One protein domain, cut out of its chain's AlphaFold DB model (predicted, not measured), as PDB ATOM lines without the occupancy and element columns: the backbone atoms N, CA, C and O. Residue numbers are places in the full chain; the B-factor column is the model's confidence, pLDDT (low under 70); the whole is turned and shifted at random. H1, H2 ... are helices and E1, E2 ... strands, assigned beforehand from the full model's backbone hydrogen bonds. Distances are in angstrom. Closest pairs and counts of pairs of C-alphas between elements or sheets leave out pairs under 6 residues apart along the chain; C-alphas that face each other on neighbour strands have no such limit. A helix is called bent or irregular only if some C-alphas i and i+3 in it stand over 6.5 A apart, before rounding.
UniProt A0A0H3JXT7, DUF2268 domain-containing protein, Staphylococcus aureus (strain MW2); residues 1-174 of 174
ATOM      1  N   MET A   1      21.290 -38.612 -18.519       80.00
ATOM      2  CA  MET A   1      19.983 -38.349 -17.876       80.00
ATOM      3  C   MET A   1      20.019 -36.937 -17.316       80.00
ATOM      4  O   MET A   1      21.014 -36.599 -16.685       80.00
ATOM      5  N   TYR A   2      19.013 -36.111 -17.601       92.94
ATOM      6  CA  TYR A   2      18.930 -34.735 -17.104       92.94
ATOM      7  C   TYR A   2      17.838 -34.599 -16.034       92.94
ATOM      8  O   TYR A   2      16.946 -35.442 -15.924       92.94
ATOM      9  N   LYS A   3      17.911 -33.523 -15.253       97.00
ATOM     10  CA  LYS A   3      16.932 -33.120 -14.246       97.00
ATOM     11  C   LYS A   3      16.359 -31.757 -14.621       97.00
ATOM     12  O   LYS A   3      17.109 -30.869 -15.015       97.00
ATOM     13  N   ILE A   4      15.049 -31.586 -14.462       98.19
ATOM     14  CA  ILE A   4      14.378 -30.287 -14.581       98.19
ATOM     15  C   ILE A   4      13.876 -29.897 -13.191       98.19
ATOM     16  O   ILE A   4      13.066 -30.601 -12.595       98.19
ATOM     17  N   ASN A   5      14.362 -28.775 -12.672       98.38
ATOM     18  CA  ASN A   5      13.864 -28.148 -11.455       98.38
ATOM     19  C   ASN A   5      12.859 -27.078 -11.878       98.38
ATOM     20  O   ASN A   5      13.239 -26.041 -12.421       98.38
ATOM     21  N   ILE A   6      11.572 -27.349 -11.666       98.56
ATOM     22  CA  ILE A   6      10.505 -26.387 -11.941       98.56
ATOM     23  C   ILE A   6      10.273 -25.545 -10.692       98.56
ATOM     24  O   ILE A   6       9.874 -26.062  -9.649       98.56
ATOM     25  N   ILE A   7      10.496 -24.241 -10.816       98.69
ATOM     26  CA  ILE A   7      10.203 -23.262  -9.780       98.69
ATOM     27  C   ILE A   7       8.797 -22.726 -10.049       98.69
ATOM     28  O   ILE A   7       8.562 -22.003 -11.022       98.69
ATOM     29  N   ARG A   8       7.855 -23.087  -9.178       98.50
ATOM     30  CA  ARG A   8       6.438 -22.738  -9.307       98.50
ATOM     31  C   ARG A   8       6.153 -21.331  -8.801       98.50
ATOM     32  O   ARG A   8       5.784 -21.127  -7.643       98.50
ATOM     33  N   SER A   9       6.291 -20.361  -9.698       98.62
ATOM     34  CA  SER A   9       6.034 -18.948  -9.406       98.62
ATOM     35  C   SER A   9       4.609 -18.690  -8.907       98.62
ATOM     36  O   SER A   9       4.421 -17.817  -8.070       98.62
ATOM     37  N   ASP A  10       3.617 -19.495  -9.310       98.56
ATOM     38  CA  ASP A  10       2.230 -19.367  -8.847       98.56
ATOM     39  C   ASP A  10       2.106 -19.463  -7.321       98.56
ATOM     40  O   ASP A  10       1.355 -18.715  -6.691       98.56
ATOM     41  N   SER A  11       2.883 -20.360  -6.714       98.19
ATOM     42  CA  SER A  11       2.917 -20.551  -5.265       98.19
ATOM     43  C   SER A  11       3.688 -19.425  -4.577       98.19
ATOM     44  O   SER A  11       3.270 -18.944  -3.525       98.19
ATOM     45  N   VAL A  12       4.759 -18.939  -5.209       98.62
ATOM     46  CA  VAL A  12       5.531 -17.792  -4.714       98.62
ATOM     47  C   VAL A  12       4.682 -16.517  -4.725       98.62
ATOM     48  O   VAL A  12       4.628 -15.816  -3.719       98.62
ATOM     49  N   TYR A  13       3.937 -16.248  -5.800       98.62
ATOM     50  CA  TYR A  13       3.052 -15.087  -5.894       98.62
ATOM     51  C   TYR A  13       1.932 -15.117  -4.849       98.62
ATOM     52  O   TYR A  13       1.642 -14.092  -4.234       98.62
ATOM     53  N   LYS A  14       1.351 -16.292  -4.566       98.12
ATOM     54  CA  LYS A  14       0.374 -16.454  -3.472       98.12
ATOM     55  C   LYS A  14       0.968 -16.105  -2.102       98.12
ATOM     56  O   LYS A  14       0.251 -15.571  -1.261       98.12
ATOM     57  N   ASN A  15       2.251 -16.392  -1.876       98.00
ATOM     58  CA  ASN A  15       2.946 -16.012  -0.644       98.00
ATOM     59  C   ASN A  15       3.256 -14.509  -0.614       98.00
ATOM     60  O   ASN A  15       3.023 -13.863   0.402       98.00
ATOM     61  N   ILE A  16       3.701 -13.942  -1.738       98.38
ATOM     62  CA  ILE A  16       3.973 -12.505  -1.889       98.38
ATOM     63  C   ILE A  16       2.721 -11.663  -1.609       98.38
ATOM     64  O   ILE A  16       2.798 -10.683  -0.873       98.38
ATOM     65  N   LEU A  17       1.558 -12.060  -2.135       98.00
ATOM     66  CA  LEU A  17       0.298 -11.335  -1.921       98.00
ATOM     67  C   LEU A  17      -0.128 -11.279  -0.447       98.00
ATOM     68  O   LEU A  17      -0.780 -10.320  -0.045       98.00
ATOM     69  N   LYS A  18       0.264 -12.271   0.362       97.44
ATOM     70  CA  LYS A  18      -0.018 -12.328   1.806       97.44
ATOM     71  C   LYS A  18       1.023 -11.596   2.656       97.44
ATOM     72  O   LYS A  18       0.800 -11.409   3.849       97.44
ATOM     73  N   ALA A  19       2.163 -11.236   2.074       97.94
ATOM     74  CA  ALA A  19       3.276 -10.634   2.788       97.94
ATOM     75  C   ALA A  19       3.201  -9.095   2.786       97.94
ATOM     76  O   ALA A  19       2.705  -8.501   1.815       97.94
ATOM     77  N   PRO A  20       3.749  -8.434   3.825       97.88
ATOM     78  CA  PRO A  20       3.984  -6.993   3.814       97.88
ATOM     79  C   PRO A  20       4.799  -6.569   2.588       97.88
ATOM     80  O   PRO A  20       5.722  -7.273   2.185       97.88
ATOM     81  N   ILE A  21       4.501  -5.397   2.016       96.38
ATOM     82  CA  ILE A  21       5.147  -4.890   0.785       96.38
ATOM     83  C   ILE A  21       6.682  -4.913   0.873       96.38
ATOM     84  O   ILE A  21       7.346  -5.276  -0.099       96.38
ATOM     85  N   ASN A  22       7.246  -4.586   2.038       95.75
ATOM     86  CA  ASN A  22       8.695  -4.534   2.249       95.75
ATOM     87  C   ASN A  22       9.379  -5.912   2.193       95.75
ATOM     88  O   ASN A  22      10.564  -5.978   1.876       95.75
ATOM     89  N   ASP A  23       8.640  -7.002   2.410       97.00
ATOM     90  CA  ASP A  23       9.184  -8.365   2.419       97.00
ATOM     91  C   ASP A  23       9.089  -9.051   1.046       97.00
ATOM     92  O   ASP A  23       9.717 -10.086   0.809       97.00
ATOM     93  N   ARG A  24       8.311  -8.486   0.115       97.62
ATOM     94  CA  ARG A  24       7.960  -9.133  -1.162       97.62
ATOM     95  C   ARG A  24       9.165  -9.398  -2.057       97.62
ATOM     96  O   ARG A  24       9.284 -10.499  -2.594       97.62
ATOM     97  N   ASP A  25      10.080  -8.438  -2.163       96.38
ATOM     98  CA  ASP A  25      11.317  -8.609  -2.936       96.38
ATOM     99  C   ASP A  25      12.212  -9.686  -2.316       96.38
ATOM    100  O   ASP A  25      12.835 -10.458  -3.040       96.38
ATOM    101  N   SER A  26      12.249  -9.781  -0.983       96.50
ATOM    102  CA  SER A  26      13.024 -10.807  -0.274       96.50
ATOM    103  C   SER A  26      12.471 -12.207  -0.551       96.50
ATOM    104  O   SER A  26      13.227 -13.117  -0.903       96.50
ATOM    105  N   ILE A  27      11.142 -12.368  -0.502       98.31
ATOM    106  CA  ILE A  27      10.463 -13.622  -0.860       98.31
ATOM    107  C   ILE A  27      10.752 -13.987  -2.318       98.31
ATOM    108  O   ILE A  27      11.164 -15.111  -2.599       98.31
ATOM    109  N   PHE A  28      10.584 -13.040  -3.245       98.38
ATOM    110  CA  PHE A  28      10.856 -13.271  -4.662       98.38
ATOM    111  C   PHE A  28      12.323 -13.644  -4.907       98.38
ATOM    112  O   PHE A  28      12.618 -14.603  -5.616       98.38
ATOM    113  N   THR A  29      13.254 -12.940  -4.267       97.75
ATOM    114  CA  THR A  29      14.687 -13.212  -4.383       97.75
ATOM    115  C   THR A  29      15.017 -14.618  -3.903       97.75
ATOM    116  O   THR A  29      15.666 -15.381  -4.615       97.75
ATOM    117  N   LYS A  30      14.535 -14.993  -2.716       98.19
ATOM    118  CA  LYS A  30      14.799 -16.303  -2.120       98.19
ATOM    119  C   LYS A  30      14.206 -17.450  -2.941       98.19
ATOM    120  O   LYS A  30      14.875 -18.458  -3.137       98.19
ATOM    121  N   GLU A  31      12.963 -17.315  -3.393       98.38
ATOM    122  CA  GLU A  31      12.219 -18.430  -3.991       98.38
ATOM    123  C   GLU A  31      12.358 -18.501  -5.523       98.38
ATOM    124  O   GLU A  31      12.212 -19.578  -6.096       98.38
ATOM    125  N   ILE A  32      12.666 -17.383  -6.198       98.38
ATOM    126  CA  ILE A  32      12.861 -17.317  -7.660       98.38
ATOM    127  C   ILE A  32      14.320 -17.039  -8.024       98.38
ATOM    128  O   ILE A  32      14.908 -17.801  -8.788       98.38
ATOM    129  N   LEU A  33      14.929 -15.967  -7.510       98.06
ATOM    130  CA  LEU A  33      16.248 -15.543  -8.000       98.06
ATOM    131  C   LEU A  33      17.393 -16.436  -7.521       98.06
ATOM    132  O   LEU A  33      18.311 -16.688  -8.296       98.06
ATOM    133  N   VAL A  34      17.351 -16.956  -6.291       98.12
ATOM    134  CA  VAL A  34      18.381 -17.871  -5.767       98.12
ATOM    135  C   VAL A  34      18.492 -19.153  -6.608       98.12
ATOM    136  O   VAL A  34      19.613 -19.478  -7.007       98.12
ATOM    137  N   PRO A  35      17.393 -19.846  -6.978       98.31
ATOM    138  CA  PRO A  35      17.455 -20.945  -7.946       98.31
ATOM    139  C   PRO A  35      18.076 -20.571  -9.300       98.31
ATOM    140  O   PRO A  35      18.644 -21.429  -9.967       98.31
ATOM    141  N   PHE A  36      18.001 -19.299  -9.699       98.44
ATOM    142  CA  PHE A  36      18.564 -18.765 -10.943       98.44
ATOM    143  C   PHE A  36      19.871 -17.977 -10.733       98.44
ATOM    144  O   PHE A  36      20.343 -17.316 -11.655       98.44
ATOM    145  N   LYS A  37      20.506 -18.055  -9.555       97.00
ATOM    146  CA  LYS A  37      21.662 -17.211  -9.196       97.00
ATOM    147  C   LYS A  37      22.785 -17.280 -10.226       97.00
ATOM    148  O   LYS A  37      23.303 -16.244 -10.632       97.00
ATOM    149  N   LYS A  38      23.129 -18.482 -10.702       96.56
ATOM    150  CA  LYS A  38      24.210 -18.662 -11.682       96.56
ATOM    151  C   LYS A  38      23.917 -17.967 -13.014       96.56
ATOM    152  O   LYS A  38      24.843 -17.438 -13.617       96.56
ATOM    153  N   LYS A  39      22.651 -17.934 -13.450       97.12
ATOM    154  CA  LYS A  39      22.226 -17.198 -14.650       97.12
ATOM    155  C   LYS A  39      22.595 -15.722 -14.528       97.12
ATOM    156  O   LYS A  39      23.272 -15.183 -15.396       97.12
ATOM    157  N   PHE A  40      22.172 -15.097 -13.434       96.12
ATOM    158  CA  PHE A  40      22.406 -13.676 -13.200       96.12
ATOM    159  C   PHE A  40      23.885 -13.367 -12.922       96.12
ATOM    160  O   PHE A  40      24.378 -12.347 -13.389       96.12
ATOM    161  N   GLU A  41      24.630 -14.277 -12.282       94.88
ATOM    162  CA  GLU A  41      26.090 -14.156 -12.142       94.88
ATOM    163  C   GLU A  41      26.804 -14.084 -13.501       94.88
ATOM    164  O   GLU A  41      27.685 -13.245 -13.671       94.88
ATOM    165  N   VAL A  42      26.418 -14.921 -14.476       94.31
ATOM    166  CA  VAL A  42      26.976 -14.888 -15.846       94.31
ATOM    167  C   VAL A  42      26.643 -13.576 -16.560       94.31
ATOM    168  O   VAL A  42      27.434 -13.086 -17.357       94.31
ATOM    169  N   GLN A  43      25.493 -12.981 -16.251       93.25
ATOM    170  CA  GLN A  43      25.059 -11.694 -16.799       93.25
ATOM    171  C   GLN A  43      25.611 -10.489 -16.017       93.25
ATOM    172  O   GLN A  43      25.270  -9.356 -16.344       93.25
ATOM    173  N   HIS A  44      26.442 -10.721 -14.993       92.31
ATOM    174  CA  HIS A  44      26.948  -9.696 -14.075       92.31
ATOM    175  C   HIS A  44      25.835  -8.866 -13.413       92.31
ATOM    176  O   HIS A  44      25.995  -7.674 -13.169       92.31
ATOM    177  N   MET A  45      24.704  -9.512 -13.113       92.69
ATOM    178  CA  MET A  45      23.554  -8.908 -12.446       92.69
ATOM    179  C   MET A  45      23.457  -9.416 -11.001       92.69
ATOM    180  O   MET A  45      23.342 -10.627 -10.775       92.69
ATOM    181  N   PRO A  46      23.464  -8.531  -9.995       92.94
ATOM    182  CA  PRO A  46      23.309  -8.926  -8.611       92.94
ATOM    183  C   PRO A  46      21.842  -9.286  -8.343       92.94
ATOM    184  O   PRO A  46      20.914  -8.597  -8.774       92.94
ATOM    185  N   ILE A  47      21.622 -10.387  -7.624       93.94
ATOM    186  CA  ILE A  47      20.275 -10.823  -7.214       93.94
ATOM    187  C   ILE A  47      19.792 -10.144  -5.925       93.94
ATOM    188  O   ILE A  47      18.617 -10.229  -5.596       93.94
ATOM    189  N   TYR A  48      20.697  -9.474  -5.212       88.50
ATOM    190  CA  TYR A  48      20.395  -8.603  -4.081       88.50
ATOM    191  C   TYR A  48      20.706  -7.168  -4.493       88.50
ATOM    192  O   TYR A  48      21.640  -6.948  -5.262       88.50
ATOM    193  N   ASN A  49      19.946  -6.201  -3.985       72.81
ATOM    194  CA  ASN A  49      20.241  -4.796  -4.251       72.81
ATOM    195  C   ASN A  49      21.625  -4.445  -3.687       72.81
ATOM    196  O   ASN A  49      21.902  -4.685  -2.513       72.81
ATOM    197  N   ASP A  50      22.478  -3.902  -4.549       67.75
ATOM    198  CA  ASP A  50      23.798  -3.376  -4.222       67.75
ATOM    199  C   ASP A  50      23.830  -1.933  -4.722       67.75
ATOM    200  O   ASP A  50      23.736  -1.698  -5.928       67.75
ATOM    201  N   ASP A  51      23.955  -0.974  -3.801       63.06
ATOM    202  CA  ASP A  51      23.947   0.467  -4.090       63.06
ATOM    203  C   ASP A  51      25.058   0.895  -5.071       63.06
ATOM    204  O   ASP A  51      25.051   2.016  -5.577       63.06
ATOM    205  N   LYS A  52      26.036   0.017  -5.340       69.06
ATOM    206  CA  LYS A  52      27.180   0.280  -6.222       69.06
ATOM    207  C   LYS A  52      26.997  -0.205  -7.661       69.06
ATOM    208  O   LYS A  52      27.831   0.134  -8.500       69.06
ATOM    209  N   GLN A  53      25.969  -1.000  -7.965       68.19
ATOM    210  CA  GLN A  53      25.746  -1.547  -9.309       68.19
ATOM    211  C   GLN A  53      24.565  -0.880 -10.011       68.19
ATOM    212  O   GLN A  53      23.586  -0.481  -9.391       68.19
ATOM    213  N   THR A  54      24.658  -0.759 -11.336       72.00
ATOM    214  CA  THR A  54      23.698   0.010 -12.140       72.00
ATOM    215  C   THR A  54      22.364  -0.705 -12.368       72.00
ATOM    216  O   THR A  54      21.372  -0.026 -12.624       72.00
ATOM    217  N   MET A  55      22.308  -2.043 -12.288       87.25
ATOM    218  CA  MET A  55      21.074  -2.810 -12.513       87.25
ATOM    219  C   MET A  55      21.085  -4.171 -11.804       87.25
ATOM    220  O   MET A  55      21.912  -5.025 -12.108       87.25
ATOM    221  N   SER A  56      20.130  -4.391 -10.899       92.31
ATOM    222  CA  SER A  56      19.852  -5.684 -10.257       92.31
ATOM    223  C   SER A  56      19.014  -6.616 -11.139       92.31
ATOM    224  O   SER A  56      18.359  -6.188 -12.092       92.31
ATOM    225  N   ALA A  57      18.971  -7.900 -10.780       95.38
ATOM    226  CA  ALA A  57      18.135  -8.890 -11.454       95.38
ATOM    227  C   ALA A  57      16.638  -8.519 -11.428       95.38
ATOM    228  O   ALA A  57      15.966  -8.685 -12.439       95.38
ATOM    229  N   ILE A  58      16.112  -7.974 -10.318       95.19
ATOM    230  CA  ILE A  58      14.712  -7.507 -10.259       95.19
ATOM    231  C   ILE A  58      14.502  -6.344 -11.232       95.19
ATOM    232  O   ILE A  58      13.584  -6.398 -12.043       95.19
ATOM    233  N   GLN A  59      15.387  -5.342 -11.224       93.69
ATOM    234  CA  GLN A  59      15.280  -4.190 -12.130       93.69
ATOM    235  C   GLN A  59      15.340  -4.597 -13.608       93.69
ATOM    236  O   GLN A  59      14.612  -4.037 -14.424       93.69
ATOM    237  N   PHE A  60      16.168  -5.586 -13.956       95.00
ATOM    238  CA  PHE A  60      16.187  -6.162 -15.301       95.00
ATOM    239  C   PHE A  60      14.856  -6.845 -15.645       95.00
ATOM    240  O   PHE A  60      14.277  -6.600 -16.706       95.00
ATOM    241  N   LEU A  61      14.352  -7.695 -14.747       97.12
ATOM    242  CA  LEU A  61      13.114  -8.441 -14.968       97.12
ATOM    243  C   LEU A  61      11.884  -7.531 -15.036       97.12
ATOM    244  O   LEU A  61      10.952  -7.849 -15.772       97.12
ATOM    245  N   ASP A  62      11.884  -6.390 -14.345       96.25
ATOM    246  CA  ASP A  62      10.784  -5.413 -14.311       96.25
ATOM    247  C   ASP A  62      10.517  -4.727 -15.665       96.25
ATOM    248  O   ASP A  62       9.497  -4.049 -15.830       96.25
ATOM    249  N   ALA A  63      11.382  -4.951 -16.661       96.31
ATOM    250  CA  ALA A  63      11.110  -4.629 -18.060       96.31
ATOM    251  C   ALA A  63      10.058  -5.560 -18.708       96.31
ATOM    252  O   ALA A  63       9.498  -5.219 -19.752       96.31
ATOM    253  N   PHE A  64       9.780  -6.716 -18.096       98.06
ATOM    254  CA  PHE A  64       8.867  -7.750 -18.593       98.06
ATOM    255  C   PHE A  64       7.795  -8.135 -17.568       98.06
ATOM    256  O   PHE A  64       6.618  -8.262 -17.907       98.06
ATOM    257  N   GLN A  65       8.202  -8.375 -16.322       97.12
ATOM    258  CA  GLN A  65       7.331  -8.922 -15.289       97.12
ATOM    259  C   GLN A  65       6.464  -7.852 -14.623       97.12
ATOM    260  O   GLN A  65       6.752  -6.655 -14.681       97.12
ATOM    261  N   LYS A  66       5.449  -8.318 -13.894       96.94
ATOM    262  CA  LYS A  66       4.843  -7.556 -12.809       96.94
ATOM    263  C   LYS A  66       5.748  -7.640 -11.580       96.94
ATOM    264  O   LYS A  66       5.998  -8.743 -11.084       96.94
ATOM    265  N   SER A  67       6.268  -6.500 -11.124       96.44
ATOM    266  CA  SER A  67       7.244  -6.466 -10.029       96.44
ATOM    267  C   SER A  67       6.627  -7.037  -8.739       96.44
ATOM    268  O   SER A  67       5.430  -6.829  -8.500       96.44
ATOM    269  N   PRO A  68       7.384  -7.730  -7.862       97.00
ATOM    270  CA  PRO A  68       6.836  -8.330  -6.639       97.00
ATOM    271  C   PRO A  68       6.057  -7.341  -5.763       97.00
ATOM    272  O   PRO A  68       5.009  -7.679  -5.208       97.00
ATOM    273  N   LYS A  69       6.539  -6.099  -5.667       96.44
ATOM    274  CA  LYS A  69       5.888  -5.012  -4.920       96.44
ATOM    275  C   LYS A  69       4.611  -4.485  -5.579       96.44
ATOM    276  O   LYS A  69       3.746  -3.989  -4.866       96.44
ATOM    277  N   GLU A  70       4.471  -4.637  -6.891       96.56
ATOM    278  CA  GLU A  70       3.328  -4.157  -7.684       96.56
ATOM    279  C   GLU A  70       2.184  -5.181  -7.777       96.56
ATOM    280  O   GLU A  70       1.115  -4.867  -8.301       96.56
ATOM    281  N   LEU A  71       2.382  -6.406  -7.277       97.12
ATOM    282  CA  LEU A  71       1.333  -7.426  -7.241       97.12
ATOM    283  C   LEU A  71       0.175  -7.011  -6.325       97.12
ATOM    284  O   LEU A  71       0.368  -6.629  -5.169       97.12
ATOM    285  N   VAL A  72      -1.048  -7.153  -6.821       96.44
ATOM    286  CA  VAL A  72      -2.290  -6.809  -6.118       96.44
ATOM    287  C   VAL A  72      -3.272  -7.978  -6.140       96.44
ATOM    288  O   VAL A  72      -3.108  -8.934  -6.893       96.44
ATOM    289  N   GLU A  73      -4.314  -7.928  -5.309       94.75
ATOM    290  CA  GLU A  73      -5.271  -9.037  -5.180       94.75
ATOM    291  C   GLU A  73      -5.939  -9.430  -6.505       94.75
ATOM    292  O   GLU A  73      -6.179 -10.612  -6.746       94.75
ATOM    293  N   THR A  74      -6.179  -8.474  -7.406       95.56
ATOM    294  CA  THR A  74      -6.779  -8.750  -8.720       95.56
ATOM    295  C   THR A  74      -5.883  -9.600  -9.628       95.56
ATOM    296  O   THR A  74      -6.399 -10.280 -10.516       95.56
ATOM    297  N   ASP A  75      -4.571  -9.671  -9.364       96.69
ATOM    298  CA  ASP A  75      -3.640 -10.548 -10.087       96.69
ATOM    299  C   ASP A  75      -3.842 -12.032  -9.764       96.69
ATOM    300  O   ASP A  75      -3.333 -12.897 -10.482       96.69
ATOM    301  N   GLN A  76      -4.620 -12.364  -8.723       95.94
ATOM    302  CA  GLN A  76      -4.959 -13.754  -8.404       95.94
ATOM    303  C   GLN A  76      -5.590 -14.482  -9.595       95.94
ATOM    304  O   GLN A  76      -5.298 -15.660  -9.796       95.94
ATOM    305  N   MET A  77      -6.387 -13.793 -10.420       94.94
ATOM    306  CA  MET A  77      -6.971 -14.383 -11.630       94.94
ATOM    307  C   MET A  77      -5.891 -14.810 -12.631       94.94
ATOM    308  O   MET A  77      -5.948 -15.912 -13.168       94.94
ATOM    309  N   SER A  78      -4.865 -13.984 -12.845       96.88
ATOM    310  CA  SER A  78      -3.740 -14.341 -13.713       96.88
ATOM    311  C   SER A  78      -2.895 -15.463 -13.110       96.88
ATOM    312  O   SER A  78      -2.499 -16.384 -13.820       96.88
ATOM    313  N   ILE A  79      -2.676 -15.450 -11.792       97.81
ATOM    314  CA  ILE A  79      -1.948 -16.510 -11.079       97.81
ATOM    315  C   ILE A  79      -2.668 -17.864 -11.203       97.81
ATOM    316  O   ILE A  79      -2.008 -18.897 -11.315       97.81
ATOM    317  N   GLN A  80      -4.004 -17.889 -11.237       96.88
ATOM    318  CA  GLN A  80      -4.791 -19.121 -11.391       96.88
ATOM    319  C   GLN A  80      -4.570 -19.836 -12.732       96.88
ATOM    320  O   GLN A  80      -4.747 -21.053 -12.793       96.88
ATOM    321  N   TYR A  81      -4.134 -19.137 -13.786       97.56
ATOM    322  CA  TYR A  81      -3.740 -19.790 -15.041       97.56
ATOM    323  C   TYR A  81      -2.481 -20.653 -14.886       97.56
ATOM    324  O   TYR A  81      -2.313 -21.621 -15.623       97.56
ATOM    325  N   LEU A  82      -1.613 -20.342 -13.918       98.00
ATOM    326  CA  LEU A  82      -0.384 -21.085 -13.624       98.00
ATOM    327  C   LEU A  82      -0.664 -22.247 -12.646       98.00
ATOM    328  O   LEU A  82       0.021 -22.432 -11.639       98.00
ATOM    329  N   ASN A  83      -1.726 -23.008 -12.910       97.81
ATOM    330  CA  ASN A  83      -2.179 -24.124 -12.077       97.81
ATOM    331  C   ASN A  83      -1.380 -25.423 -12.327       97.81
ATOM    332  O   ASN A  83      -0.405 -25.456 -13.076       97.81
ATOM    333  N   ASN A  84      -1.786 -26.523 -11.685       98.25
ATOM    334  CA  ASN A  84      -1.097 -27.813 -11.803       98.25
ATOM    335  C   ASN A  84      -1.015 -28.337 -13.241       98.25
ATOM    336  O   ASN A  84       0.037 -28.849 -13.629       98.25
ATOM    337  N   ASP A  85      -2.075 -28.178 -14.030       98.12
ATOM    338  CA  ASP A  85      -2.097 -28.634 -15.420       98.12
ATOM    339  C   ASP A  85      -1.142 -27.804 -16.276       98.12
ATOM    340  O   ASP A  85      -0.403 -28.352 -17.094       98.12
ATOM    341  N   PHE A  86      -1.091 -26.489 -16.048       98.50
ATOM    342  CA  PHE A  86      -0.137 -25.605 -16.712       98.50
ATOM    343  C   PHE A  86       1.312 -26.049 -16.482       98.50
ATOM    344  O   PHE A  86       2.056 -26.247 -17.446       98.50
ATOM    345  N   TRP A  87       1.717 -26.254 -15.226       98.62
ATOM    346  CA  TRP A  87       3.089 -26.661 -14.913       98.62
ATOM    347  C   TRP A  87       3.412 -28.073 -15.402       98.62
ATOM    348  O   TRP A  87       4.499 -28.289 -15.935       98.62
ATOM    349  N   SER A  88       2.460 -29.007 -15.306       98.56
ATOM    350  CA  SER A  88       2.619 -30.370 -15.836       98.56
ATOM    351  C   SER A  88       2.804 -30.360 -17.357       98.56
ATOM    352  O   SER A  88       3.654 -31.069 -17.902       98.56
ATOM    353  N   ASN A  89       2.054 -29.505 -18.061       98.62
ATOM    354  CA  ASN A  89       2.220 -29.299 -19.495       98.62
ATOM    355  C   ASN A  89       3.575 -28.665 -19.828       98.62
ATOM    356  O   ASN A  89       4.239 -29.137 -20.748       98.62
ATOM    357  N   CYS A  90       4.024 -27.660 -19.069       98.75
ATOM    358  CA  CYS A  90       5.351 -27.070 -19.255       98.75
ATOM    359  C   CYS A  90       6.464 -28.113 -19.094       98.75
ATOM    360  O   CYS A  90       7.346 -28.193 -19.946       98.75
ATOM    361  N   GLU A  91       6.395 -28.956 -18.060       98.69
ATOM    362  CA  GLU A  91       7.351 -30.048 -17.857       98.69
ATOM    363  C   GLU A  91       7.378 -31.007 -19.049       98.69
ATOM    364  O   GLU A  91       8.446 -31.344 -19.564       98.69
ATOM    365  N   LYS A  92       6.198 -31.415 -19.530       98.62
ATOM    366  CA  LYS A  92       6.068 -32.267 -20.715       98.62
ATOM    367  C   LYS A  92       6.683 -31.606 -21.948       98.62
ATOM    368  O   LYS A  92       7.384 -32.275 -22.702       98.62
ATOM    369  N   TYR A  93       6.433 -30.317 -22.171       98.69
ATOM    370  CA  TYR A  93       6.977 -29.589 -23.319       98.69
ATOM    371  C   TYR A  93       8.497 -29.440 -23.239       98.69
ATOM    372  O   TYR A  93       9.158 -29.630 -24.256       98.69
ATOM    373  N   LEU A  94       9.050 -29.177 -22.050       98.50
ATOM    374  CA  LEU A  94      10.497 -29.134 -21.823       98.50
ATOM    375  C   LEU A  94      11.141 -30.484 -22.124       98.50
ATOM    376  O   LEU A  94      12.088 -30.531 -22.900       98.50
ATOM    377  N   LYS A  95      10.596 -31.575 -21.570       97.44
ATOM    378  CA  LYS A  95      11.092 -32.938 -21.821       97.44
ATOM    379  C   LYS A  95      11.097 -33.255 -23.309       97.44
ATOM    380  O   LYS A  95      12.138 -33.581 -23.858       97.44
ATOM    381  N   VAL A  96       9.965 -33.039 -23.984       97.38
ATOM    382  CA  VAL A  96       9.865 -33.249 -25.434       97.38
ATOM    383  C   VAL A  96      10.907 -32.421 -26.186       97.38
ATOM    384  O   VAL A  96      11.584 -32.969 -27.047       97.38
ATOM    385  N   ALA A  97      11.051 -31.130 -25.879       96.75
ATOM    386  CA  ALA A  97      11.989 -30.253 -26.577       96.75
ATOM    387  C   ALA A  97      13.458 -30.644 -26.344       96.75
ATOM    388  O   ALA A  97      14.237 -30.627 -27.291       96.75
ATOM    389  N   ILE A  98      13.830 -31.022 -25.117       95.38
ATOM    390  CA  ILE A  98      15.186 -31.462 -24.759       95.38
ATOM    391  C   ILE A  98      15.487 -32.824 -25.405       95.38
ATOM    392  O   ILE A  98      16.522 -32.984 -26.053       95.38
ATOM    393  N   ASP A  99      14.563 -33.784 -25.315       95.25
ATOM    394  CA  ASP A  99      14.733 -35.140 -25.850       95.25
ATOM    395  C   ASP A  99      14.883 -35.162 -27.378       95.25
ATOM    396  O   ASP A  99      15.573 -36.036 -27.908       95.25
ATOM    397  N   GLN A 100      14.307 -34.188 -28.101       94.38
ATOM    398  CA  GLN A 100      14.525 -34.071 -29.549       94.38
ATOM    399  C   GLN A 100      16.017 -34.017 -29.893       94.38
ATOM    400  O   GLN A 100      16.438 -34.684 -30.830       94.38
ATOM    401  N   PHE A 101      16.843 -33.307 -29.121       92.88
ATOM    402  CA  PHE A 101      18.281 -33.210 -29.399       92.88
ATOM    403  C   PHE A 101      19.001 -34.549 -29.224       92.88
ATOM    404  O   PHE A 101      19.816 -34.921 -30.068       92.88
ATOM    405  N   SER A 102      18.639 -35.320 -28.194       87.94
ATOM    406  CA  SER A 102      19.166 -36.680 -28.015       87.94
ATOM    407  C   SER A 102      18.801 -37.604 -29.171       87.94
ATOM    408  O   SER A 102      19.644 -38.382 -29.609       87.94
ATOM    409  N   ASN A 103      17.587 -37.483 -29.720       90.56
ATOM    410  CA  ASN A 103      17.169 -38.265 -30.889       90.56
ATOM    411  C   ASN A 103      18.016 -37.963 -32.138       90.56
ATOM    412  O   ASN A 103      18.137 -38.815 -33.014       90.56
ATOM    413  N   TYR A 104      18.638 -36.781 -32.202       91.75
ATOM    414  CA  TYR A 104      19.590 -36.390 -33.246       91.75
ATOM    415  C   TYR A 104      21.061 -36.576 -32.835       91.75
ATOM    416  O   TYR A 104      21.951 -36.042 -33.491       91.75
ATOM    417  N   SER A 105      21.340 -37.346 -31.777       90.69
ATOM    418  CA  SER A 105      22.698 -37.594 -31.258       90.69
ATOM    419  C   SER A 105      23.450 -36.328 -30.818       90.69
ATOM    420  O   SER A 105      24.678 -36.322 -30.742       90.69
ATOM    421  N   ILE A 106      22.724 -35.256 -30.495       90.38
ATOM    422  CA  ILE A 106      23.296 -34.037 -29.921       90.38
ATOM    423  C   ILE A 106      23.357 -34.231 -28.405       90.38
ATOM    424  O   ILE A 106      22.329 -34.356 -27.737       90.38
ATOM    425  N   SER A 107      24.573 -34.272 -27.858       85.81
ATOM    426  CA  SER A 107      24.799 -34.426 -26.418       85.81
ATOM    427  C   SER A 107      24.378 -33.183 -25.629       85.81
ATOM    428  O   SER A 107      24.413 -32.062 -26.133       85.81
ATOM    429  N   PHE A 108      24.027 -33.359 -24.359       86.75
ATOM    430  CA  PHE A 108      23.837 -32.239 -23.435       86.75
ATOM    431  C   PHE A 108      25.150 -31.962 -22.699       86.75
ATOM    432  O   PHE A 108      25.730 -32.891 -22.138       86.75
ATOM    433  N   GLN A 109      25.599 -30.706 -22.666       92.25
ATOM    434  CA  GLN A 109      26.749 -30.287 -21.848       92.25
ATOM    435  C   GLN A 109      26.334 -29.971 -20.406       92.25
ATOM    436  O   GLN A 109      27.155 -29.992 -19.491       92.25
ATOM    437  N   VAL A 110      25.041 -29.718 -20.183       94.00
ATOM    438  CA  VAL A 110      24.446 -29.564 -18.852       94.00
ATOM    439  C   VAL A 110      23.389 -30.635 -18.618       94.00
ATOM    440  O   VAL A 110      22.648 -31.017 -19.517       94.00
ATOM    441  N   SER A 111      23.295 -31.125 -17.388       92.69
ATOM    442  CA  SER A 111      22.308 -32.136 -16.991       92.69
ATOM    443  C   SER A 111      21.294 -31.612 -15.977       92.69
ATOM    444  O   SER A 111      20.410 -32.356 -15.560       92.69
ATOM    445  N   ASN A 112      21.395 -30.343 -15.576       97.00
ATOM    446  CA  ASN A 112      20.546 -29.741 -14.557       97.00
ATOM    447  C   ASN A 112      19.918 -28.448 -15.086       97.00
ATOM    448  O   ASN A 112      20.606 -27.439 -15.236       97.00
ATOM    449  N   TYR A 113      18.618 -28.491 -15.361       98.12
ATOM    450  CA  TYR A 113      17.843 -27.374 -15.888       98.12
ATOM    451  C   TYR A 113      17.001 -26.735 -14.781       98.12
ATOM    452  O   TYR A 113      16.412 -27.439 -13.961       98.12
ATOM    453  N   HIS A 114      16.903 -25.412 -14.773       98.75
ATOM    454  CA  HIS A 114      15.994 -24.638 -13.934       98.75
ATOM    455  C   HIS A 114      14.991 -23.933 -14.835       98.75
ATOM    456  O   HIS A 114      15.376 -23.285 -15.809       98.75
ATOM    457  N   PHE A 115      13.711 -24.079 -14.514       98.88
ATOM    458  CA  PHE A 115      12.624 -23.528 -15.307       98.88
ATOM    459  C   PHE A 115      11.624 -22.775 -14.440       98.88
ATOM    460  O   PHE A 115      11.208 -23.269 -13.391       98.88
ATOM    461  N   THR A 116      11.190 -21.607 -14.904       98.88
ATOM    462  CA  THR A 116      10.045 -20.900 -14.329       98.88
ATOM    463  C   THR A 116       9.321 -20.067 -15.382       98.88
ATOM    464  O   THR A 116       9.827 -19.826 -16.478       98.88
ATOM    465  N   VAL A 117       8.128 -19.611 -15.023       98.81
ATOM    466  CA  VAL A 117       7.291 -18.706 -15.809       98.81
ATOM    467  C   VAL A 117       6.922 -17.549 -14.898       98.81
ATOM    468  O   VAL A 117       6.272 -17.764 -13.881       98.81
ATOM    469  N   LEU A 118       7.336 -16.336 -15.227       98.69
ATOM    470  CA  LEU A 118       7.003 -15.134 -14.478       98.69
ATOM    471  C   LEU A 118       5.741 -14.486 -15.041       98.69
ATOM    472  O   LEU A 118       5.509 -14.488 -16.256       98.69
ATOM    473  N   LEU A 119       4.935 -13.916 -14.147       98.44
ATOM    474  CA  LEU A 119       3.779 -13.123 -14.525       98.44
ATOM    475  C   LEU A 119       4.266 -11.853 -15.228       98.44
ATOM    476  O   LEU A 119       4.905 -11.003 -14.615       98.44
ATOM    477  N   GLY A 120       3.983 -11.754 -16.521       97.94
ATOM    478  CA  GLY A 120       4.259 -10.574 -17.328       97.94
ATOM    479  C   GLY A 120       3.286  -9.441 -17.025       97.94
ATOM    480  O   GLY A 120       2.143  -9.688 -16.638       97.94
ATOM    481  N   ASP A 121       3.710  -8.208 -17.275       97.50
ATOM    482  CA  ASP A 121       2.842  -7.033 -17.216       97.50
ATOM    483  C   ASP A 121       2.569  -6.505 -18.634       97.50
ATOM    484  O   ASP A 121       3.478  -6.103 -19.358       97.50
ATOM    485  N   SER A 122       1.294  -6.519 -19.038       96.06
ATOM    486  CA  SER A 122       0.853  -6.109 -20.378       96.06
ATOM    487  C   SER A 122       1.076  -4.628 -20.674       96.06
ATOM    488  O   SER A 122       1.053  -4.242 -21.842       96.06
ATOM    489  N   GLN A 123       1.295  -3.807 -19.643       96.19
ATOM    490  CA  GLN A 123       1.616  -2.389 -19.793       96.19
ATOM    491  C   GLN A 123       3.095  -2.158 -20.125       96.19
ATOM    492  O   GLN A 123       3.463  -1.076 -20.584       96.19
ATOM    493  N   LYS A 124       3.965  -3.159 -19.926       97.25
ATOM    494  CA  LYS A 124       5.394  -3.027 -20.221       97.25
ATOM    495  C   LYS A 124       5.618  -3.089 -21.739       97.25
ATOM    496  O   LYS A 124       5.136  -4.028 -22.383       97.25
ATOM    497  N   PRO A 125       6.395  -2.162 -22.334       97.44
ATOM    498  CA  PRO A 125       6.606  -2.116 -23.784       97.44
ATOM    499  C   PRO A 125       7.109  -3.430 -24.385       97.44
ATOM    500  O   PRO A 125       6.626  -3.853 -25.434       97.44
ATOM    501  N   LEU A 126       8.039  -4.116 -23.710       97.12
ATOM    502  CA  LEU A 126       8.580  -5.386 -24.197       97.12
ATOM    503  C   LEU A 126       7.524  -6.494 -24.210       97.12
ATOM    504  O   LEU A 126       7.515  -7.307 -25.132       97.12
ATOM    505  N   MET A 127       6.597  -6.510 -23.253       98.00
ATOM    506  CA  MET A 127       5.494  -7.469 -23.270       98.00
ATOM    507  C   MET A 127       4.500  -7.147 -24.380       98.00
ATOM    508  O   MET A 127       4.131  -8.043 -25.139       98.00
ATOM    509  N   TYR A 128       4.121  -5.876 -24.525       95.81
ATOM    510  CA  TYR A 128       3.210  -5.434 -25.577       95.81
ATOM    511  C   TYR A 128       3.732  -5.803 -26.977       95.81
ATOM    512  O   TYR A 128       3.034  -6.465 -27.752       95.81
ATOM    513  N   LEU A 129       4.991  -5.459 -27.273       96.50
ATOM    514  CA  LEU A 129       5.628  -5.729 -28.568       96.50
ATOM    515  C   LEU A 129       5.735  -7.227 -28.873       96.50
ATOM    516  O   LEU A 129       5.554  -7.641 -30.019       96.50
ATOM    517  N   ASN A 130       5.957  -8.054 -27.850       96.06
ATOM    518  CA  ASN A 130       6.056  -9.504 -28.001       96.06
ATOM    519  C   ASN A 130       4.710 -10.228 -27.837       96.06
ATOM    520  O   ASN A 130       4.660 -11.440 -27.617       96.06
ATOM    521  N   LYS A 131       3.584  -9.511 -27.977       97.00
ATOM    522  CA  LYS A 131       2.230 -10.084 -27.878       97.00
ATOM    523  C   LYS A 131       2.053 -10.875 -26.575       97.00
ATOM    524  O   LYS A 131       1.550 -12.004 -26.583       97.00
ATOM    525  N   ASN A 132       2.479 -10.257 -25.474       98.06
ATOM    526  CA  ASN A 132       2.295 -10.702 -24.098       98.06
ATOM    527  C   ASN A 132       2.990 -12.020 -23.716       98.06
ATOM    528  O   ASN A 132       2.573 -12.697 -22.772       98.06
ATOM    529  N   ARG A 133       4.060 -12.385 -24.424       97.38
ATOM    530  CA  ARG A 133       4.870 -13.566 -24.113       97.38
ATOM    531  C   ARG A 133       6.319 -13.383 -24.553       97.38
ATOM    532  O   ARG A 133       6.567 -12.726 -25.552       97.38
ATOM    533  N   GLY A 134       7.253 -14.016 -23.865       97.00
ATOM    534  CA  GLY A 134       8.664 -14.051 -24.244       97.00
ATOM    535  C   GLY A 134       9.441 -14.977 -23.322       97.00
ATOM    536  O   GLY A 134       8.851 -15.609 -22.446       97.00
ATOM    537  N   GLY A 135      10.752 -15.049 -23.491       97.31
ATOM    538  CA  GLY A 135      11.587 -15.847 -22.613       97.31
ATOM    539  C   GLY A 135      13.062 -15.503 -22.713       97.31
ATOM    540  O   GLY A 135      13.480 -14.629 -23.468       97.31
ATOM    541  N   ASP A 136      13.820 -16.173 -21.860       96.94
ATOM    542  CA  ASP A 136      15.269 -16.160 -21.808       96.94
ATOM    543  C   ASP A 136      15.748 -17.587 -21.518       96.94
ATOM    544  O   ASP A 136      15.725 -18.063 -20.378       96.94
ATOM    545  N   GLY A 137      16.141 -18.284 -22.581       97.25
ATOM    546  CA  GLY A 137      16.887 -19.536 -22.543       97.25
ATOM    547  C   GLY A 137      18.375 -19.362 -22.851       97.25
ATOM    548  O   GLY A 137      19.035 -20.352 -23.153       97.25
ATOM    549  N   GLY A 138      18.914 -18.138 -22.821       96.62
ATOM    550  CA  GLY A 138      20.257 -17.825 -23.318       96.62
ATOM    551  C   GLY A 138      21.407 -18.390 -22.480       96.62
ATOM    552  O   GLY A 138      22.504 -18.572 -23.001       96.62
ATOM    553  N   ILE A 139      21.169 -18.694 -21.199       97.75
ATOM    554  CA  ILE A 139      22.194 -19.248 -20.306       97.75
ATOM    555  C   ILE A 139      21.985 -20.758 -20.123       97.75
ATOM    556  O   ILE A 139      20.949 -21.156 -19.580       97.75
ATOM    557  N   PRO A 140      22.955 -21.612 -20.506       97.38
ATOM    558  CA  PRO A 140      22.865 -23.063 -20.353       97.38
ATOM    559  C   PRO A 140      22.348 -23.517 -18.984       97.38
ATOM    560  O   PRO A 140      22.873 -23.128 -17.941       97.38
ATOM    561  N   GLY A 141      21.305 -24.348 -18.988       97.88
ATOM    562  CA  GLY A 141      20.683 -24.880 -17.775       97.88
ATOM    563  C   GLY A 141      19.660 -23.952 -17.106       97.88
ATOM    564  O   GLY A 141      19.080 -24.345 -16.097       97.88
ATOM    565  N   TYR A 142      19.388 -22.758 -17.640       98.62
ATOM    566  CA  TYR A 142      18.389 -21.828 -17.100       98.62
ATOM    567  C   TYR A 142      17.437 -21.343 -18.191       98.62
ATOM    568  O   TYR A 142      17.865 -20.775 -19.191       98.62
ATOM    569  N   ILE A 143      16.139 -21.553 -17.979       98.75
ATOM    570  CA  ILE A 143      15.078 -21.142 -18.899       98.75
ATOM    571  C   ILE A 143      14.016 -20.385 -18.101       98.75
ATOM    572  O   ILE A 143      13.440 -20.913 -17.149       98.75
ATOM    573  N   MET A 144      13.742 -19.144 -18.486       98.62
ATOM    574  CA  MET A 144      12.736 -18.299 -17.846       98.62
ATOM    575  C   MET A 144      11.761 -17.786 -18.898       98.62
ATOM    576  O   MET A 144      12.183 -17.277 -19.926       98.62
ATOM    577  N   ILE A 145      10.461 -17.926 -18.660       98.75
ATOM    578  CA  ILE A 145       9.411 -17.402 -19.543       98.75
ATOM    579  C   ILE A 145       8.758 -16.190 -18.887       98.75
ATOM    580  O   ILE A 145       8.552 -16.190 -17.679       98.75
ATOM    581  N   TYR A 146       8.369 -15.198 -19.680       98.31
ATOM    582  CA  TYR A 146       7.531 -14.073 -19.260       98.31
ATOM    583  C   TYR A 146       6.178 -14.203 -19.951       98.31
ATOM    584  O   TYR A 146       6.122 -14.342 -21.174       98.31
ATOM    585  N   LEU A 147       5.082 -14.190 -19.193       98.50
ATOM    586  CA  LEU A 147       3.763 -14.499 -19.739       98.50
ATOM    587  C   LEU A 147       2.682 -13.632 -19.102       98.50
ATOM    588  O   LEU A 147       2.482 -13.714 -17.894       98.50
ATOM    589  N   VAL A 148       1.925 -12.874 -19.903       98.38
ATOM    590  CA  VAL A 148       0.610 -12.379 -19.461       98.38
ATOM    591  C   VAL A 148      -0.417 -13.477 -19.774       98.38
ATOM    592  O   VAL A 148      -0.635 -13.782 -20.956       98.38
ATOM    593  N   PRO A 149      -1.021 -14.136 -18.771       97.56
ATOM    594  CA  PRO A 149      -1.838 -15.316 -19.009       97.56
ATOM    595  C   PRO A 149      -3.160 -14.985 -19.703       97.56
ATOM    596  O   PRO A 149      -3.877 -14.060 -19.334       97.56
ATOM    597  N   SER A 150      -3.472 -15.769 -20.727       96.19
ATOM    598  CA  SER A 150      -4.724 -15.771 -21.483       96.19
ATOM    599  C   SER A 150      -4.824 -17.105 -22.222       96.19
ATOM    600  O   SER A 150      -3.808 -17.768 -22.432       96.19
ATOM    601  N   THR A 151      -6.002 -17.489 -22.712       94.25
ATOM    602  CA  THR A 151      -6.142 -18.716 -23.518       94.25
ATOM    603  C   THR A 151      -5.157 -18.754 -24.696       94.25
ATOM    604  O   THR A 151      -4.540 -19.783 -24.961       94.25
ATOM    605  N   SER A 152      -4.946 -17.620 -25.376       94.81
ATOM    606  CA  SER A 152      -4.025 -17.534 -26.517       94.81
ATOM    607  C   SER A 152      -2.560 -17.723 -26.111       94.81
ATOM    608  O   SER A 152      -1.845 -18.516 -26.728       94.81
ATOM    609  N   THR A 153      -2.105 -17.033 -25.063       97.50
ATOM    610  CA  THR A 153      -0.704 -17.106 -24.621       97.50
ATOM    611  C   THR A 153      -0.376 -18.470 -24.010       97.50
ATOM    612  O   THR A 153       0.683 -19.023 -24.304       97.50
ATOM    613  N   ILE A 154      -1.315 -19.090 -23.291       97.19
ATOM    614  CA  ILE A 154      -1.178 -20.458 -22.764       97.19
ATOM    615  C   ILE A 154      -1.049 -21.485 -23.900       97.19
ATOM    616  O   ILE A 154      -0.150 -22.326 -23.871       97.19
ATOM    617  N   ASN A 155      -1.864 -21.374 -24.954       95.88
ATOM    618  CA  ASN A 155      -1.787 -22.275 -26.113       95.88
ATOM    619  C   ASN A 155      -0.447 -22.177 -26.866       95.88
ATOM    620  O   ASN A 155      -0.049 -23.121 -27.548       95.88
ATOM    621  N   SER A 156       0.271 -21.061 -26.728       96.25
ATOM    622  CA  SER A 156       1.589 -20.864 -27.342       96.25
ATOM    623  C   SER A 156       2.762 -21.439 -26.534       96.25
ATOM    624  O   SER A 156       3.884 -21.470 -27.032       96.25
ATOM    625  N   MET A 157       2.533 -21.934 -25.310       98.19
ATOM    626  CA  MET A 157       3.618 -22.365 -24.416       98.19
ATOM    627  C   MET A 157       4.495 -23.466 -25.001       98.19
ATOM    628  O   MET A 157       5.706 -23.449 -24.804       98.19
ATOM    629  N   LYS A 158       3.915 -24.403 -25.761       98.25
ATOM    630  CA  LYS A 158       4.687 -25.478 -26.397       98.25
ATOM    631  C   LYS A 158       5.739 -24.928 -27.363       98.25
ATOM    632  O   LYS A 158       6.884 -25.371 -27.325       98.25
ATOM    633  N   SER A 159       5.362 -23.987 -28.234       98.00
ATOM    634  CA  SER A 159       6.293 -23.412 -29.212       98.00
ATOM    635  C   SER A 159       7.285 -22.457 -28.557       98.00
ATOM    636  O   SER A 159       8.458 -22.475 -28.920       98.00
ATOM    637  N   LEU A 160       6.848 -21.681 -27.561       98.31
ATOM    638  CA  LEU A 160       7.721 -20.782 -26.813       98.31
ATOM    639  C   LEU A 160       8.795 -21.549 -26.026       98.31
ATOM    640  O   LEU A 160       9.972 -21.228 -26.125       98.31
ATOM    641  N   ILE A 161       8.420 -22.622 -25.323       98.75
ATOM    642  CA  ILE A 161       9.385 -23.488 -24.630       98.75
ATOM    643  C   ILE A 161      10.363 -24.116 -25.625       98.75
ATOM    644  O   ILE A 161      11.561 -24.129 -25.367       98.75
ATOM    645  N   ALA A 162       9.885 -24.605 -26.775       98.44
ATOM    646  CA  ALA A 162      10.775 -25.155 -27.794       98.44
ATOM    647  C   ALA A 162      11.784 -24.110 -28.304       98.44
ATOM    648  O   ALA A 162      12.947 -24.447 -28.516       98.44
ATOM    649  N   HIS A 163      11.367 -22.853 -28.472       98.00
ATOM    650  CA  HIS A 163      12.248 -21.751 -28.861       98.00
ATOM    651  C   HIS A 163      13.341 -21.488 -27.812       98.00
ATOM    652  O   HIS A 163      14.525 -21.502 -28.149       98.00
ATOM    653  N   GLU A 164      12.978 -21.352 -26.536       98.56
ATOM    654  CA  GLU A 164      13.971 -21.103 -25.482       98.56
ATOM    655  C   GLU A 164      14.887 -22.305 -25.232       98.56
ATOM    656  O   GLU A 164      16.081 -22.134 -24.992       98.56
ATOM    657  N   VAL A 165      14.376 -23.536 -25.344       97.81
ATOM    658  CA  VAL A 165      15.213 -24.745 -25.279       97.81
ATOM    659  C   VAL A 165      16.203 -24.779 -26.443       97.81
ATOM    660  O   VAL A 165      17.353 -25.153 -26.234       97.81
ATOM    661  N   ASN A 166      15.816 -24.345 -27.648       96.75
ATOM    662  CA  ASN A 166      16.752 -24.229 -28.772       96.75
ATOM    663  C   ASN A 166      17.894 -23.253 -28.462       96.75
ATOM    664  O   ASN A 166      19.054 -23.588 -28.708       96.75
ATOM    665  N   HIS A 167      17.595 -22.084 -27.885       96.69
ATOM    666  CA  HIS A 167      18.632 -21.173 -27.396       96.69
ATOM    667  C   HIS A 167      19.520 -21.861 -26.353       96.69
ATOM    668  O   HIS A 167      20.741 -21.897 -26.512       96.69
ATOM    669  N   ASN A 168      18.911 -22.502 -25.355       97.00
ATOM    670  CA  ASN A 168      19.629 -23.141 -24.256       97.00
ATOM    671  C   ASN A 168      20.557 -24.268 -24.711       97.00
ATOM    672  O   ASN A 168      21.641 -24.451 -24.162       97.00
ATOM    673  N   MET A 169      20.131 -25.028 -25.717       95.00
ATOM    674  CA  MET A 169      20.914 -26.097 -26.325       95.00
ATOM    675  C   MET A 169      22.036 -25.555 -27.196       95.00
ATOM    676  O   MET A 169      23.162 -26.034 -27.103       95.00
ATOM    677  N   ARG A 170      21.766 -24.531 -28.012       94.44
ATOM    678  CA  ARG A 170      22.783 -23.917 -28.870       94.44
ATOM    679  C   ARG A 170      23.931 -23.327 -28.052       94.44
ATOM    680  O   ARG A 170      25.086 -23.542 -28.406       94.44
ATOM    681  N   TYR A 171      23.627 -22.606 -26.974       95.19
ATOM    682  CA  TYR A 171      24.638 -21.921 -26.164       95.19
ATOM    683  C   TYR A 171      25.440 -22.839 -25.239       95.19
ATOM    684  O   TYR A 171      26.382 -22.384 -24.615       95.19
ATOM    685  N   GLN A 172      25.132 -24.135 -25.169       94.25
ATOM    686  CA  GLN A 172      25.982 -25.096 -24.453       94.25
ATOM    687  C   GLN A 172      27.329 -25.359 -25.139       94.25
ATOM    688  O   GLN A 172      28.207 -25.964 -24.533       94.25
ATOM    689  N   TYR A 173      27.479 -24.943 -26.396       91.69
ATOM    690  CA  TYR A 173      28.655 -25.201 -27.229       91.69
ATOM    691  C   TYR A 173      29.506 -23.948 -27.493       91.69
ATOM    692  O   TYR A 173      30.419 -24.007 -28.317       91.69
ATOM    693  N   TYR A 174      29.192 -22.830 -26.829       82.06
ATOM    694  CA  TYR A 174      29.910 -21.554 -26.896       82.06
ATOM    695  C   TYR A 174      30.330 -21.134 -25.490       82.06
ATOM    696  O   TYR A 174      31.431 -20.560 -25.369       82.06
TER     697      TYR A 174
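What this domain is: This is residues 1 to 174 of the 174 residues of the protein "DUF2268 domain-containing protein" of Staphylococcus aureus (strain MW2) (UniProt A0A0H3JXT7). A small four-stranded sheet forms the middle of the model, with helices H5 and H8 packed over one face and the kinked helix H2 over the other. H1, which only grazes the sheet with its residues 9 to 13, lies between H2 and H4, touching both, and the chain folds back from H1 into H2 as a helical hairpin. The 174 printed residues hold eight named helices and four named strands, in the order E1 H1 H2 H3 H4 H5 E2 H6 E3 E4 H7 H8; the class is mixed, helices and strands. The sheet is mixed, in the order E1 E2 E4 E3. The whole is compact, with a radius of gyration of the C-alphas of 15.8 A and spans of 50 by 40 by 29 A.

Where its parts are: E1, residues 3 to 6, begins at C-alpha 3 (16.932, -33.120, -14.246). H1 is residues 9 to 18, 14.4 A long, and H2 is residues 21 to 42, 29.2 A. H2 is irregular, with C-alphas 35 and 38 8.0 A apart, and has a kink of 85 degrees near residue 35. H3 is residues 57 to 61, H4 residues 73 to 80, and H5 residues 84 to 103, 28.4 A. E2, residues 112 to 119, measures 23.6 A. H6 is residues 125 to 129, E3 residues 133 to 139, 18.6 A, E4 residues 142 to 147, 16.6 A, and H7 residues 151 to 155. H8, residues 157 to 173, 25.4 A, ends at C-alpha 173 (28.655, -25.201, -27.229).

How they stand to each other: E1 and E2 are parallel, with N 5 and O 113 2.8 A apart; E1, H1 to H5 and E2 form a strand-helix-strand unit, two parallel neighbours with helices between. E2 and E4 are parallel, with N 118 and O 145 2.7 A apart. E4 and E3 are antiparallel and a hairpin, with N 136 and O 144 2.8 A apart. There are three layers, helices on both faces of the sheet: H5 and H8 on one, H2 on the other. H8 runs along the strands over E4 and E3, at a height over the sheet of 7.4 A; the closest C-alphas of H8 and E3 are Glu 164 and Gly 137, 4.4 A. H5, over E1 and E2, touches H8 with residues 90 to 98 alone, at a steep tilt of 42 degrees, the same way; the closest C-alphas are Ala 97 and Ala 162, 5.4 A. H2 has a height over the sheet of 12.4 A. H1 touches H2, closest at C-alphas Ile 16 and Arg 24, 5.3 A, and H4, at Asp 10 and Ile 79, 5.5 A. H3 is close to but not clearly touching H2, with C-alphas Ala 57 and Phe 40 6.6 A apart. H6 and H7 only graze the sheet. Every O i to N i+4 pair is within hydrogen-bond range in H3, H6 and H7; the others have H1 5 of 6, H2 11 of 18, H4 2 of 4, H5 14 of 16 and H8 11 of 13.

The domain as a whole: The two C-alphas farthest apart, those of Pro 20 and Ser 105, are 50.2 A apart. The printed part has no cut. The links H2 to H3 and H3 to H4 are long. The mean pLDDT of the printed part is 95.4, and residues 50 to 53 are under 70.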